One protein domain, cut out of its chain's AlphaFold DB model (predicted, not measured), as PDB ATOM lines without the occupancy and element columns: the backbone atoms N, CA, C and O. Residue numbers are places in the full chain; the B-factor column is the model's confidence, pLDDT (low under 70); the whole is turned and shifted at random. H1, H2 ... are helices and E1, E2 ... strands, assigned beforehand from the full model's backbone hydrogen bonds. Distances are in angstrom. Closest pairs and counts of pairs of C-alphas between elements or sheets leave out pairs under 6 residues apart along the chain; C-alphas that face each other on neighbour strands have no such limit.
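AT A GLANCE: This is residues 35 to 137 of the 178 residues of an uncharacterized protein of Firmicutes bacterium ADurb.Bin419 (UniProt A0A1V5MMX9). This is a loose, open assembly: H4 and H5 lie side by side and run opposite ways, H1 reaches away at one end of the long axis, and the small strand hairpin E1 and E2 lies towards the other. The long stretch of residues 35 to 50 runs out from beside E3 to the far end of H1, where residues 46 to 51 stick out, and the short helices H2 and H3 come between H1 and H4. The printed part has 103 residues, with five named helices and three named strands in the order H1 H2 H3 H4 E1 E2 H5 E3; the class is mixed, helices and strands. E1 and E2 make an antiparallel sheet. The whole is loose, with a radius of gyration of the C-alphas of 16.6 A and spans of 49 by 33 by 24 A.

IN THESE COORDINATES: Start at C-alpha 35, at (195.624, 116.303, 146.977); residues 35 to 50 hold no named element. Find C-alpha 51 at (180.411, 91.252, 150.299), where H1, residues 51 to 61, begins and runs 15.2 A. H2 is residues 64 to 67, 5.2 A, and H3 is residues 70 to 73, 4.7 A. H4, residues 84 to 95, runs 16.6 A from C-alpha 84 at (180.297, 114.902, 139.692). Next come E1, residues 103 to 106, 8.1 A, and E2, residues 112 to 114, 6.2 A. H5, residues 120 to 131, runs 16.4 A, and E3, residues 133 to 136, 7.7 A, ends at C-alpha 136, (193.105, 111.292, 147.482).

HOW THE PARTS SIT: Look first at residues 35 to 36, which pair with residues 135 to 136 of E3, parallel; E3 pairs with no named strand. H1 and H2 are close but not clearly touching, the closest C-alphas being those of Tyr 60 and Ile 66, 7.1 A apart. H2 touches H4, which meets it with residues 85 to 86 alone; the closest C-alphas, of Glu 64 and Ala 86, are 5.2 A apart. H4 and H5 only just touch, with 3 pairs of C-alphas within 8 A, the closest those of Leu 91 and Ala 123 at 6.5 A; they run opposite ways at a shallow tilt of 18 degrees. In the hairpin of E1 and E2, at 144 degrees, N 104 and O 113 are within hydrogen-bond range at 2.8 A. In H1, H4 and H5 every O i to N i+4 pair is within hydrogen-bond range; H2 and H3 are too short for such a pair.

THE WHOLE: The two C-alphas farthest apart are those of Lys 49 and Tyr 109, 49.2 A, while C-alphas 35 and 137 are 6.7 A apart. The printed part has no cut, and no link between named elements is long. Mean pLDDT of the printed part is 83.3; look for values under 70 at residues 70 to 79.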
ATOM      1  N   THR A  35     195.944 117.498 146.197       88.31
ATOM      2  CA  THR A  35     195.624 116.303 146.977       88.31
ATOM      3  C   THR A  35     194.319 116.568 147.712       88.31
ATOM      4  O   THR A  35     194.214 117.570 148.421       88.31
ATOM      5  N   ALA A  36     193.341 115.682 147.556       87.56
ATOM      6  CA  ALA A  36     192.162 115.656 148.407       87.56
ATOM      7  C   ALA A  36     192.409 114.782 149.641       87.56
ATOM      8  O   ALA A  36     193.185 113.830 149.596       87.56
ATOM      9  N   VAL A  37     191.705 115.096 150.724       85.44
ATOM     10  CA  VAL A  37     191.600 114.245 151.910       85.44
ATOM     11  C   VAL A  37     190.139 113.811 151.993       85.44
ATOM     12  O   VAL A  37     189.262 114.676 151.889       85.44
ATOM     13  N   PRO A  38     189.848 112.505 152.109       86.62
ATOM     14  CA  PRO A  38     188.479 112.050 152.247       86.62
ATOM     15  C   PRO A  38     187.990 112.442 153.634       86.62
ATOM     16  O   PRO A  38     188.692 112.238 154.621       86.62
ATOM     17  N   ALA A  39     186.792 112.995 153.709       80.25
ATOM     18  CA  ALA A  39     186.227 113.374 154.992       80.25
ATOM     19  C   ALA A  39     185.296 112.275 155.562       80.25
ATOM     20  O   ALA A  39     185.224 112.103 156.776       80.25
ATOM     21  N   ALA A  40     184.813 111.361 154.707       81.81
ATOM     22  CA  ALA A  40     184.342 110.033 155.101       81.81
ATOM     23  C   ALA A  40     184.858 108.922 154.165       81.81
ATOM     24  O   ALA A  40     185.042 109.123 152.962       81.81
ATOM     25  N   ILE A  41     185.050 107.715 154.714       86.69
ATOM     26  CA  ILE A  41     185.462 106.515 153.970       86.69
ATOM     27  C   ILE A  41     184.520 105.362 154.316       86.69
ATOM     28  O   ILE A  41     184.269 105.078 155.485       86.69
ATOM     29  N   ALA A  42     184.039 104.652 153.295       90.25
ATOM     30  CA  ALA A  42     183.315 103.396 153.458       90.25
ATOM     31  C   ALA A  42     184.168 102.229 152.944       90.25
ATOM     32  O   ALA A  42     184.681 102.268 151.825       90.25
ATOM     33  N   GLY A  43     184.304 101.178 153.754       92.50
ATOM     34  CA  GLY A  43     185.093  99.992 153.429       92.50
ATOM     35  C   GLY A  43     184.315  98.698 153.655       92.50
ATOM     36  O   GLY A  43     183.432  98.622 154.509       92.50
ATOM     37  N   ILE A  44     184.658  97.653 152.900       97.19
ATOM     38  CA  ILE A  44     184.086  96.314 153.083       97.19
ATOM     39  C   ILE A  44     185.064  95.480 153.901       97.19
ATOM     40  O   ILE A  44     186.188  95.220 153.471       97.19
ATOM     41  N   ASN A  45     184.622  95.004 155.063       96.19
ATOM     42  CA  ASN A  45     185.423  94.098 155.877       96.19
ATOM     43  C   ASN A  45     185.771  92.820 155.083       96.19
ATOM     44  O   ASN A  45     184.884  92.154 154.536       96.19
ATOM     45  N   LYS A  46     187.056  92.441 155.063       96.94
ATOM     46  CA  LYS A  46     187.563  91.250 154.352       96.94
ATOM     47  C   LYS A  46     186.843  89.954 154.750       96.94
ATOM     48  O   LYS A  46     186.670  89.073 153.901       96.94
ATOM     49  N   ASN A  47     186.391  89.863 155.999       97.38
ATOM     50  CA  ASN A  47     185.704  88.716 156.593       97.38
ATOM     51  C   ASN A  47     184.171  88.798 156.479       97.38
ATOM     52  O   ASN A  47     183.471  87.928 156.995       97.38
ATOM     53  N   SER A  48     183.626  89.823 155.812       97.12
ATOM     54  CA  SER A  48     182.182  89.927 155.591       97.12
ATOM     55  C   SER A  48     181.663  88.722 154.807       97.12
ATOM     56  O   SER A  48     182.209  88.364 153.759       97.12
ATOM     57  N   LYS A  49     180.570  88.125 155.294       97.62
ATOM     58  CA  LYS A  49     179.841  87.058 154.590       97.62
ATOM     59  C   LYS A  49     178.962  87.599 153.454       97.62
ATOM     60  O   LYS A  49     178.593  86.845 152.565       97.62
ATOM     61  N   ASN A  50     178.686  88.907 153.448       97.50
ATOM     62  CA  ASN A  50     177.744  89.565 152.537       97.50
ATOM     63  C   ASN A  50     178.439  90.630 151.671       97.50
ATOM     64  O   ASN A  50     177.974  91.764 151.573       97.50
ATOM     65  N   LYS A  51     179.584  90.292 151.062       97.31
ATOM     66  CA  LYS A  51     180.411  91.252 150.299       97.31
ATOM     67  C   LYS A  51     179.656  91.922 149.155       97.31
ATOM     68  O   LYS A  51     179.818  93.119 148.963       97.31
ATOM     69  N   LEU A  52     178.822  91.168 148.436       97.62
ATOM     70  CA  LEU A  52     178.031  91.706 147.329       97.62
ATOM     71  C   LEU A  52     177.030  92.759 147.817       97.62
ATOM     72  O   LEU A  52     177.004  93.863 147.291       97.62
ATOM     73  N   ALA A  53     176.266  92.456 148.869       97.81
ATOM     74  CA  ALA A  53     175.314  93.410 149.436       97.81
ATOM     75  C   ALA A  53     176.015  94.665 149.985       97.81
ATOM     76  O   ALA A  53     175.546  95.776 149.767       97.81
ATOM     77  N   ALA A  54     177.166  94.501 150.649       97.81
ATOM     78  CA  ALA A  54     177.966  95.629 151.125       97.81
ATOM     79  C   ALA A  54     178.491  96.498 149.967       97.81
ATOM     80  O   ALA A  54     178.474  97.722 150.062       97.81
ATOM     81  N   TYR A  55     178.923  95.878 148.867       97.50
ATOM     82  CA  TYR A  55     179.358  96.583 147.664       97.50
ATOM     83  C   TYR A  55     178.219  97.380 147.021       97.50
ATOM     84  O   TYR A  55     178.386  98.571 146.762       97.50
ATOM     85  N   GLU A  56     177.051  96.763 146.827       98.00
ATOM     86  CA  GLU A  56     175.881  97.455 146.269       98.00
ATOM     87  C   GLU A  56     175.417  98.603 147.173       98.00
ATOM     88  O   GLU A  56     175.063  99.673 146.682       98.00
ATOM     89  N   PHE A  57     175.502  98.438 148.496       95.50
ATOM     90  CA  PHE A  57     175.203  99.515 149.436       95.50
ATOM     91  C   PHE A  57     176.178 100.696 149.310       95.50
ATOM     92  O   PHE A  57     175.737 101.840 149.223       95.50
ATOM     93  N   ILE A  58     177.491 100.445 149.240       95.12
ATOM     94  CA  ILE A  58     178.488 101.511 149.031       95.12
ATOM     95  C   ILE A  58     178.259 102.202 147.682       95.12
ATOM     96  O   ILE A  58     178.313 103.427 147.597       95.12
ATOM     97  N   LYS A  59     177.948 101.446 146.625       95.44
ATOM     98  CA  LYS A  59     177.617 102.012 145.313       95.44
ATOM     99  C   LYS A  59     176.379 102.911 145.376       95.44
ATOM    100  O   LYS A  59     176.380 103.978 144.768       95.44
ATOM    101  N   TYR A  60     175.354 102.513 146.130       93.50
ATOM    102  CA  TYR A  60     174.168 103.337 146.358       93.50
ATOM    103  C   TYR A  60     174.492 104.607 147.158       93.50
ATOM    104  O   TYR A  60     174.068 105.692 146.766       93.50
ATOM    105  N   LEU A  61     175.325 104.515 148.202       90.56
ATOM    106  CA  LEU A  61     175.802 105.670 148.977       90.56
ATOM    107  C   LEU A  61     176.547 106.699 148.102       90.56
ATOM    108  O   LEU A  61     176.444 107.904 148.322       90.56
ATOM    109  N   LEU A  62     177.285 106.225 147.093       91.31
ATOM    110  CA  LEU A  62     178.039 107.057 146.147       91.31
ATOM    111  C   LEU A  62     177.226 107.509 144.918       91.31
ATOM    112  O   LEU A  62     177.757 108.168 144.017       91.31
ATOM    113  N   SER A  63     175.947 107.144 144.853       93.00
ATOM    114  CA  SER A  63     175.076 107.492 143.734       93.00
ATOM    115  C   SER A  63     174.724 108.981 143.712       93.00
ATOM    116  O   SER A  63     174.744 109.674 144.730       93.00
ATOM    117  N   GLU A  64     174.359 109.467 142.526       92.31
ATOM    118  CA  GLU A  64     173.852 110.828 142.334       92.31
ATOM    119  C   GLU A  64     172.590 111.082 143.169       92.31
ATOM    120  O   GLU A  64     172.451 112.160 143.736       92.31
ATOM    121  N   GLU A  65     171.708 110.087 143.289       90.50
ATOM    122  CA  GLU A  65     170.456 110.169 144.048       90.50
ATOM    123  C   GLU A  65     170.709 110.487 145.524       90.50
ATOM    124  O   GLU A  65     170.145 111.438 146.069       90.50
ATOM    125  N   ILE A  66     171.596 109.718 146.162       88.94
ATOM    126  CA  ILE A  66     171.928 109.918 147.572       88.94
ATOM    127  C   ILE A  66     172.730 111.202 147.762       88.94
ATOM    128  O   ILE A  66     172.400 112.002 148.637       88.94
ATOM    129  N   GLN A  67     173.746 111.439 146.931       86.62
ATOM    130  CA  GLN A  67     174.619 112.595 147.117       86.62
ATOM    131  C   GLN A  67     173.968 113.927 146.743       86.62
ATOM    132  O   GLN A  67     174.382 114.947 147.281       86.62
ATOM    133  N   SER A  68     172.938 113.951 145.890       85.25
ATOM    134  CA  SER A  68     172.159 115.166 145.586       85.25
ATOM    135  C   SER A  68     171.110 115.491 146.657       85.25
ATOM    136  O   SER A  68     170.503 116.564 146.627       85.25
ATOM    137  N   ASN A  69     170.860 114.588 147.613       77.56
ATOM    138  CA  ASN A  69     169.813 114.771 148.612       77.56
ATOM    139  C   ASN A  69     170.223 115.785 149.691       77.56
ATOM    140  O   ASN A  69     171.050 115.519 150.563       77.56
ATOM    141  N   THR A  70     169.564 116.943 149.706       61.06
ATOM    142  CA  THR A  70     169.924 118.055 150.596       61.06
ATOM    143  C   THR A  70     169.616 117.813 152.077       61.06
ATOM    144  O   THR A  70     170.154 118.516 152.930       61.06
ATOM    145  N   LYS A  71     168.780 116.819 152.416       59.22
ATOM    146  CA  LYS A  71     168.554 116.392 153.813       59.22
ATOM    147  C   LYS A  71     169.720 115.562 154.355       59.22
ATOM    148  O   LYS A  71     169.977 115.576 155.550       59.22
ATOM    149  N   VAL A  72     170.437 114.877 153.465       51.31
ATOM    150  CA  VAL A  72     171.678 114.153 153.771       51.31
ATOM    151  C   VAL A  72     172.876 115.110 153.761       51.31
ATOM    152  O   VAL A  72     173.821 114.910 154.504       51.31
ATOM    153  N   GLN A  73     172.818 116.198 152.988       50.50
ATOM    154  CA  GLN A  73     173.845 117.251 152.997       50.50
ATOM    155  C   GLN A  73     173.746 118.222 154.196       50.50
ATOM    156  O   GLN A  73     174.679 118.981 154.437       50.50
ATOM    157  N   SER A  74     172.625 118.243 154.934       46.53
ATOM    158  CA  SER A  74     172.402 119.133 156.097       46.53
ATOM    159  C   SER A  74     172.677 118.475 157.458       46.53
ATOM    160  O   SER A  74     172.599 119.138 158.488       46.53
ATOM    161  N   GLY A  75     173.068 117.197 157.476       47.69
ATOM    162  CA  GLY A  75     173.607 116.502 158.646       47.69
ATOM    163  C   GLY A  75     174.692 115.509 158.226       47.69
ATOM    164  O   GLY A  75     174.597 114.920 157.162       47.69
ATOM    165  N   ILE A  76     175.725 115.322 159.051       33.06
ATOM    166  CA  ILE A  76     176.869 114.395 158.867       33.06
ATOM    167  C   ILE A  76     177.774 114.673 157.639       33.06
ATOM    168  O   ILE A  76     178.978 114.495 157.764       33.06
ATOM    169  N   LEU A  77     177.274 115.179 156.505       36.06
ATOM    170  CA  LEU A  77     178.050 115.420 155.278       36.06
ATOM    171  C   LEU A  77     178.066 116.908 154.891       36.06
ATOM    172  O   LEU A  77     177.476 117.322 153.893       36.06
ATOM    173  N   ILE A  78     178.794 117.720 155.662       49.25
ATOM    174  CA  ILE A  78     179.231 119.065 155.237       49.25
ATOM    175  C   ILE A  78     180.455 118.891 154.324       49.25
ATOM    176  O   ILE A  78     181.561 119.322 154.640       49.25
ATOM    177  N   GLU A  79     180.292 118.159 153.224       61.97
ATOM    178  CA  GLU A  79     181.410 117.700 152.396       61.97
ATOM    179  C   GLU A  79     181.038 117.750 150.915       61.97
ATOM    180  O   GLU A  79     179.900 117.489 150.523       61.97
ATOM    181  N   THR A  80     181.999 118.140 150.078       76.81
ATOM    182  CA  THR A  80     181.842 118.199 148.621       76.81
ATOM    183  C   THR A  80     181.525 116.800 148.072       76.81
ATOM    184  O   THR A  80     182.329 115.889 148.287       76.81
ATOM    185  N   PRO A  81     180.409 116.604 147.338       85.31
ATOM    186  CA  PRO A  81     180.086 115.317 146.730       85.31
ATOM    187  C   PRO A  81     181.211 114.808 145.827       85.31
ATOM    188  O   PRO A  81     181.757 115.557 145.017       85.31
ATOM    189  N   VAL A  82     181.524 113.515 145.924       87.88
ATOM    190  CA  VAL A  82     182.470 112.860 145.002       87.88
ATOM    191  C   VAL A  82     181.805 112.482 143.677       87.88
ATOM    192  O   VAL A  82     182.482 112.281 142.668       87.88
ATOM    193  N   ASN A  83     180.473 112.401 143.649       91.31
ATOM    194  CA  ASN A  83     179.708 112.262 142.423       91.31
ATOM    195  C   ASN A  83     179.637 113.615 141.699       91.31
ATOM    196  O   ASN A  83     179.067 114.580 142.209       91.31
ATOM    197  N   LYS A  84     180.179 113.668 140.478       90.62
ATOM    198  CA  LYS A  84     180.297 114.902 139.692       90.62
ATOM    199  C   LYS A  84     178.955 115.599 139.439       90.62
ATOM    200  O   LYS A  84     178.879 116.814 139.572       90.62
ATOM    201  N   LYS A  85     177.903 114.846 139.113       92.62
ATOM    202  CA  LYS A  85     176.580 115.424 138.840       92.62
ATOM    203  C   LYS A  85     175.936 115.979 140.103       92.62
ATOM    204  O   LYS A  85     175.388 117.073 140.080       92.62
ATOM    205  N   ALA A  86     176.070 115.262 141.221       90.81
ATOM    206  CA  ALA A  86     175.604 115.755 142.513       90.81
ATOM    207  C   ALA A  86     176.346 117.033 142.934       90.81
ATOM    208  O   ALA A  86     175.738 117.953 143.476       90.81
ATOM    209  N   PHE A  87     177.650 117.114 142.654       87.81
ATOM    210  CA  PHE A  87     178.439 118.323 142.876       87.81
ATOM    211  C   PHE A  87     177.967 119.499 142.005       87.81
ATOM    212  O   PHE A  87     177.760 120.595 142.523       87.81
ATOM    213  N   GLU A  88     177.761 119.276 140.705       88.50
ATOM    214  CA  GLU A  88     177.259 120.296 139.774       88.50
ATOM    215  C   GLU A  88     175.876 120.808 140.201       88.50
ATOM    216  O   GLU A  88     175.702 122.016 140.359       88.50
ATOM    217  N   ALA A  89     174.940 119.908 140.516       87.31
ATOM    218  CA  ALA A  89     173.610 120.265 141.007       87.31
ATOM    219  C   ALA A  89     173.659 121.029 142.346       87.31
ATOM    220  O   ALA A  89     172.903 121.978 142.562       87.31
ATOM    221  N   ALA A  90     174.566 120.646 143.253       83.38
ATOM    222  CA  ALA A  90     174.761 121.354 144.514       83.38
ATOM    223  C   ALA A  90     175.296 122.777 144.300       83.38
ATOM    224  O   ALA A  90     174.872 123.694 145.005       83.38
ATOM    225  N   LEU A  91     176.204 122.979 143.338       83.62
ATOM    226  CA  LEU A  91     176.673 124.314 142.969       83.62
ATOM    227  C   LEU A  91     175.561 125.148 142.338       83.62
ATOM    228  O   LEU A  91     175.355 126.270 142.786       83.62
ATOM    229  N   GLU A  92     174.829 124.604 141.365       85.75
ATOM    230  CA  GLU A  92     173.720 125.303 140.703       85.75
ATOM    231  C   GLU A  92     172.707 125.817 141.726       85.75
ATOM    232  O   GLU A  92     172.428 127.017 141.770       85.75
ATOM    233  N   LYS A  93     172.271 124.944 142.642       82.81
ATOM    234  CA  LYS A  93     171.361 125.308 143.732       82.81
ATOM    235  C   LYS A  93     171.918 126.422 144.624       82.81
ATOM    236  O   LYS A  93     171.173 127.289 145.067       82.81
ATOM    237  N   ARG A  94     173.220 126.396 144.931       80.00
ATOM    238  CA  ARG A  94     173.877 127.399 145.794       80.00
ATOM    239  C   ARG A  94     174.102 128.735 145.092       80.00
ATOM    240  O   ARG A  94     174.224 129.745 145.771       80.00
ATOM    241  N   THR A  95     174.182 128.744 143.765       83.56
ATOM    242  CA  THR A  95     174.253 129.973 142.958       83.56
ATOM    243  C   THR A  95     172.873 130.537 142.613       83.56
ATOM    244  O   THR A  95     172.751 131.709 142.261       83.56
ATOM    245  N   GLY A  96     171.827 129.711 142.703       83.75
ATOM    246  CA  GLY A  96     170.450 130.081 142.405       83.75
ATOM    247  C   GLY A  96     169.832 131.007 143.453       83.75
ATOM    248  O   GLY A  96     170.215 131.009 144.626       83.75
ATOM    249  N   LYS A  97     168.836 131.797 143.037       83.38
ATOM    250  CA  LYS A  97     168.119 132.737 143.921       83.38
ATOM    251  C   LYS A  97     167.360 132.031 145.040       83.38
ATOM    252  O   LYS A  97     167.141 132.610 146.093       83.38
ATOM    253  N   GLU A  98     166.986 130.774 144.835       81.12
ATOM    254  CA  GLU A  98     166.341 129.924 145.833       81.12
ATOM    255  C   GLU A  98     167.214 129.643 147.065       81.12
ATOM    256  O   GLU A  98     166.709 129.138 148.065       81.12
ATOM    257  N   SER A  99     168.513 129.949 146.999       76.25
ATOM    258  CA  SER A  99     169.423 129.879 148.144       76.25
ATOM    259  C   SER A  99     169.461 131.162 148.977       76.25
ATOM    260  O   SER A  99     170.084 131.173 150.036       76.25
ATOM    261  N   GLU A 100     168.822 132.244 148.537       84.31
ATOM    262  CA  GLU A 100     168.781 133.503 149.276       84.31
ATOM    263  C   GLU A 100     167.789 133.426 150.443       84.31
ATOM    264  O   GLU A 100     166.670 132.935 150.295       84.31
ATOM    265  N   GLY A 101     168.183 133.933 151.611       79.31
ATOM    266  CA  GLY A 101     167.268 134.061 152.745       79.31
ATOM    267  C   GLY A 101     166.999 132.760 153.505       79.31
ATOM    268  O   GLY A 101     166.110 132.732 154.353       79.31
ATOM    269  N   VAL A 102     167.737 131.682 153.219       81.06
ATOM    270  CA  VAL A 102     167.573 130.388 153.896       81.06
ATOM    271  C   VAL A 102     168.404 130.366 155.178       81.06
ATOM    272  O   VAL A 102     169.572 130.743 155.180       81.06
ATOM    273  N   GLU A 103     167.825 129.899 156.283       80.31
ATOM    274  CA  GLU A 103     168.590 129.638 157.504       80.31
ATOM    275  C   GLU A 103     169.507 128.426 157.288       80.31
ATOM    276  O   GLU A 103     169.045 127.310 157.041       80.31
ATOM    277  N   VAL A 104     170.818 128.653 157.348       74.00
ATOM    278  CA  VAL A 104     171.853 127.637 157.083       74.00
ATOM    279  C   VAL A 104     172.616 127.207 158.332       74.00
ATOM    280  O   VAL A 104     173.499 126.353 158.255       74.00
ATOM    281  N   GLY A 105     172.276 127.767 159.489       72.06
ATOM    282  CA  GLY A 105     172.849 127.378 160.767       72.06
ATOM    283  C   GLY A 105     172.648 128.438 161.834       72.06
ATOM    284  O   GLY A 105     171.928 129.411 161.638       72.06
ATOM    285  N   ILE A 106     173.328 128.243 162.957       75.62
ATOM    286  CA  ILE A 106     173.358 129.174 164.078       75.62
ATOM    287  C   ILE A 106     174.824 129.542 164.321       75.62
ATOM    288  O   ILE A 106     175.693 128.665 164.299       75.62
ATOM    289  N   ASP A 107     175.112 130.827 164.493       76.06
ATOM    290  CA  ASP A 107     176.458 131.310 164.781       76.06
ATOM    291  C   ASP A 107     176.878 131.036 166.238       76.06
ATOM    292  O   ASP A 107     176.135 130.478 167.050       76.06
ATOM    293  N   ILE A 108     178.100 131.440 166.593       74.50
ATOM    294  CA  ILE A 108     178.653 131.232 167.942       74.50
ATOM    295  C   ILE A 108     177.907 132.002 169.046       74.50
ATOM    296  O   ILE A 108     178.150 131.753 170.225       74.50
ATOM    297  N   TYR A 109     177.020 132.927 168.678       81.25
ATOM    298  CA  TYR A 109     176.227 133.751 169.585       81.25
ATOM    299  C   TYR A 109     174.762 133.307 169.658       81.25
ATOM    300  O   TYR A 109     173.978 133.923 170.378       81.25
ATOM    301  N   GLY A 110     174.381 132.231 168.961       80.12
ATOM    302  CA  GLY A 110     173.000 131.759 168.941       80.12
ATOM    303  C   GLY A 110     172.123 132.440 167.884       80.12
ATOM    304  O   GLY A 110     170.905 132.285 167.928       80.12
ATOM    305  N   THR A 111     172.710 133.176 166.939       83.56
ATOM    306  CA  THR A 111     171.983 133.901 165.888       83.56
ATOM    307  C   THR A 111     171.841 133.048 164.634       83.56
ATOM    308  O   THR A 111     172.810 132.435 164.184       83.56
ATOM    309  N   ALA A 112     170.646 133.031 164.041       81.50
ATOM    310  CA  ALA A 112     170.403 132.374 162.761       81.50
ATOM    311  C   ALA A 112     171.300 132.971 161.662       81.50
ATOM    312  O   ALA A 112     171.291 134.178 161.416       81.50
ATOM    313  N   VAL A 113     172.057 132.115 160.982       76.88
ATOM    314  CA  VAL A 113     172.864 132.475 159.816       76.88
ATOM    315  C   VAL A 113     171.982 132.353 158.588       76.88
ATOM    316  O   VAL A 113     171.519 131.262 158.253       76.88
ATOM    317  N   ILE A 114     171.773 133.474 157.907       80.81
ATOM    318  CA  ILE A 114     170.959 133.546 156.698       80.81
ATOM    319  C   ILE A 114     171.869 133.518 155.472       80.81
ATOM    320  O   ILE A 114     172.812 134.302 155.373       80.81
ATOM    321  N   SER A 115     171.601 132.611 154.537       76.00
ATOM    322  CA  SER A 115     172.405 132.473 153.329       76.00
ATOM    323  C   SER A 115     172.134 133.568 152.305       76.00
ATOM    324  O   SER A 115     171.014 134.051 152.127       76.00
ATOM    325  N   VAL A 116     173.188 133.887 151.563       79.62
ATOM    326  CA  VAL A 116     173.134 134.612 150.294       79.62
ATOM    327  C   VAL A 116     173.621 133.683 149.178       79.62
ATOM    328  O   VAL A 116     174.430 132.790 149.460       79.62
ATOM    329  N   PRO A 117     173.171 133.877 147.926       83.06
ATOM    330  CA  PRO A 117     173.649 133.071 146.815       83.06
ATOM    331  C   PRO A 117     175.165 133.166 146.647       83.06
ATOM    332  O   PRO A 117     175.761 134.245 146.715       83.06
ATOM    333  N   VAL A 118     175.790 132.019 146.394       81.19
ATOM    334  CA  VAL A 118     177.207 131.927 146.039       81.19
ATOM    335  C   VAL A 118     177.426 132.641 144.708       81.19
ATOM    336  O   VAL A 118     176.681 132.437 143.750       81.19
ATOM    337  N   SER A 119     178.465 133.474 144.623       84.19
ATOM    338  CA  SER A 119     178.795 134.165 143.376       84.19
ATOM    339  C   SER A 119     179.273 133.181 142.306       84.19
ATOM    340  O   SER A 119     179.920 132.173 142.605       84.19
ATOM    341  N   GLN A 120     179.023 133.502 141.034       86.25
ATOM    342  CA  GLN A 120     179.500 132.674 139.925       86.25
ATOM    343  C   GLN A 120     181.031 132.525 139.940       86.25
ATOM    344  O   GLN A 120     181.541 131.428 139.750       86.25
ATOM    345  N   SER A 121     181.754 133.604 140.266       85.88
ATOM    346  CA  SER A 121     183.218 133.592 140.414       85.88
ATOM    347  C   SER A 121     183.688 132.568 141.453       85.88
ATOM    348  O   SER A 121     184.616 131.800 141.201       85.88
ATOM    349  N   LEU A 122     183.029 132.510 142.613       83.19
ATOM    350  CA  LEU A 122     183.374 131.560 143.668       83.19
ATOM    351  C   LEU A 122     183.018 130.116 143.272       83.19
ATOM    352  O   LEU A 122     183.782 129.189 143.549       83.19
ATOM    353  N   ALA A 123     181.893 129.916 142.582       84.44
ATOM    354  CA  ALA A 123     181.523 128.610 142.042       84.44
ATOM    355  C   ALA A 123     182.538 128.108 140.998       84.44
ATOM    356  O   ALA A 123     182.899 126.929 141.003       84.44
ATOM    357  N   ASP A 124     183.040 128.995 140.140       88.25
ATOM    358  CA  ASP A 124     184.036 128.661 139.122       88.25
ATOM    359  C   ASP A 124     185.403 128.343 139.749       88.25
ATOM    360  O   ASP A 124     186.031 127.354 139.363       88.25
ATOM    361  N   GLN A 125     185.818 129.076 140.788       85.69
ATOM    362  CA  GLN A 125     187.009 128.745 141.586       85.69
ATOM    363  C   GLN A 125     186.898 127.351 142.225       85.69
ATOM    364  O   GLN A 125     187.842 126.561 142.173       85.69
ATOM    365  N   ALA A 126     185.735 127.005 142.789       85.19
ATOM    366  CA  ALA A 126     185.512 125.679 143.365       85.19
ATOM    367  C   ALA A 126     185.627 124.563 142.309       85.19
ATOM    368  O   ALA A 126     186.274 123.541 142.558       85.19
ATOM    369  N   LYS A 127     185.054 124.770 141.113       87.81
ATOM    370  CA  LYS A 127     185.187 123.842 139.975       87.81
ATOM    371  C   LYS A 127     186.645 123.688 139.545       87.81
ATOM    372  O   LYS A 127     187.091 122.561 139.329       87.81
ATOM    373  N   GLU A 128     187.389 124.790 139.450       89.31
ATOM    374  CA  GLU A 128     188.806 124.765 139.086       89.31
ATOM    375  C   GLU A 128     189.619 123.939 140.092       89.31
ATOM    376  O   GLU A 128     190.346 123.026 139.696       89.31
ATOM    377  N   ILE A 129     189.447 124.193 141.393       87.31
ATOM    378  CA  ILE A 129     190.137 123.464 142.466       87.31
ATOM    379  C   ILE A 129     189.862 121.963 142.359       87.31
ATOM    380  O   ILE A 129     190.796 121.163 142.346       87.31
ATOM    381  N   ILE A 130     188.596 121.564 142.227       87.12
ATOM    382  CA  ILE A 130     188.226 120.145 142.145       87.12
ATOM    383  C   ILE A 130     188.776 119.499 140.872       87.12
ATOM    384  O   ILE A 130     189.256 118.370 140.927       87.12
ATOM    385  N   SER A 131     188.801 120.219 139.745       89.25
ATOM    386  CA  SER A 131     189.372 119.711 138.489       89.25
ATOM    387  C   SER A 131     190.873 119.401 138.571       89.25
ATOM    388  O   SER A 131     191.388 118.615 137.780       89.25
ATOM    389  N   ARG A 132     191.575 120.006 139.537       90.69
ATOM    390  CA  ARG A 132     193.018 119.849 139.756       90.69
ATOM    391  C   ARG A 132     193.359 118.751 140.763       90.69
ATOM    392  O   ARG A 132     194.542 118.480 140.972       90.69
ATOM    393  N   VAL A 133     192.363 118.137 141.406       89.19
ATOM    394  CA  VAL A 133     192.571 117.012 142.324       89.19
ATOM    395  C   VAL A 133     192.992 115.783 141.525       89.19
ATOM    396  O   VAL A 133     192.229 115.266 140.717       89.19
ATOM    397  N   GLU A 134     194.204 115.294 141.770       90.81
ATOM    398  CA  GLU A 134     194.730 114.105 141.082       90.81
ATOM    399  C   GLU A 134     194.760 112.861 141.963       90.81
ATOM    400  O   GLU A 134     194.726 111.736 141.467       90.81
ATOM    401  N   LYS A 135     194.864 113.056 143.278       89.62
ATOM    402  CA  LYS A 135     194.930 111.964 144.243       89.62
ATOM    403  C   LYS A 135     194.156 112.300 145.502       89.62
ATOM    404  O   LYS A 135     193.997 113.466 145.862       89.62
ATOM    405  N   CYS A 136     193.715 111.245 146.168       89.06
ATOM    406  CA  CYS A 136     193.105 111.292 147.482       89.06
ATOM    407  C   CYS A 136     194.043 110.569 148.451       89.06
ATOM    408  O   CYS A 136     194.400 109.417 148.196       89.06
ATOM    409  N   GLU A 137     194.484 111.246 149.507       90.06
ATOM    410  CA  GLU A 137     195.361 110.666 150.524       90.06
ATOM    411  C   GLU A 137     194.587 110.474 151.822       90.06
ATOM    412  O   GLU A 137     193.967 111.399 152.344       90.06
TER     413      GLU A 137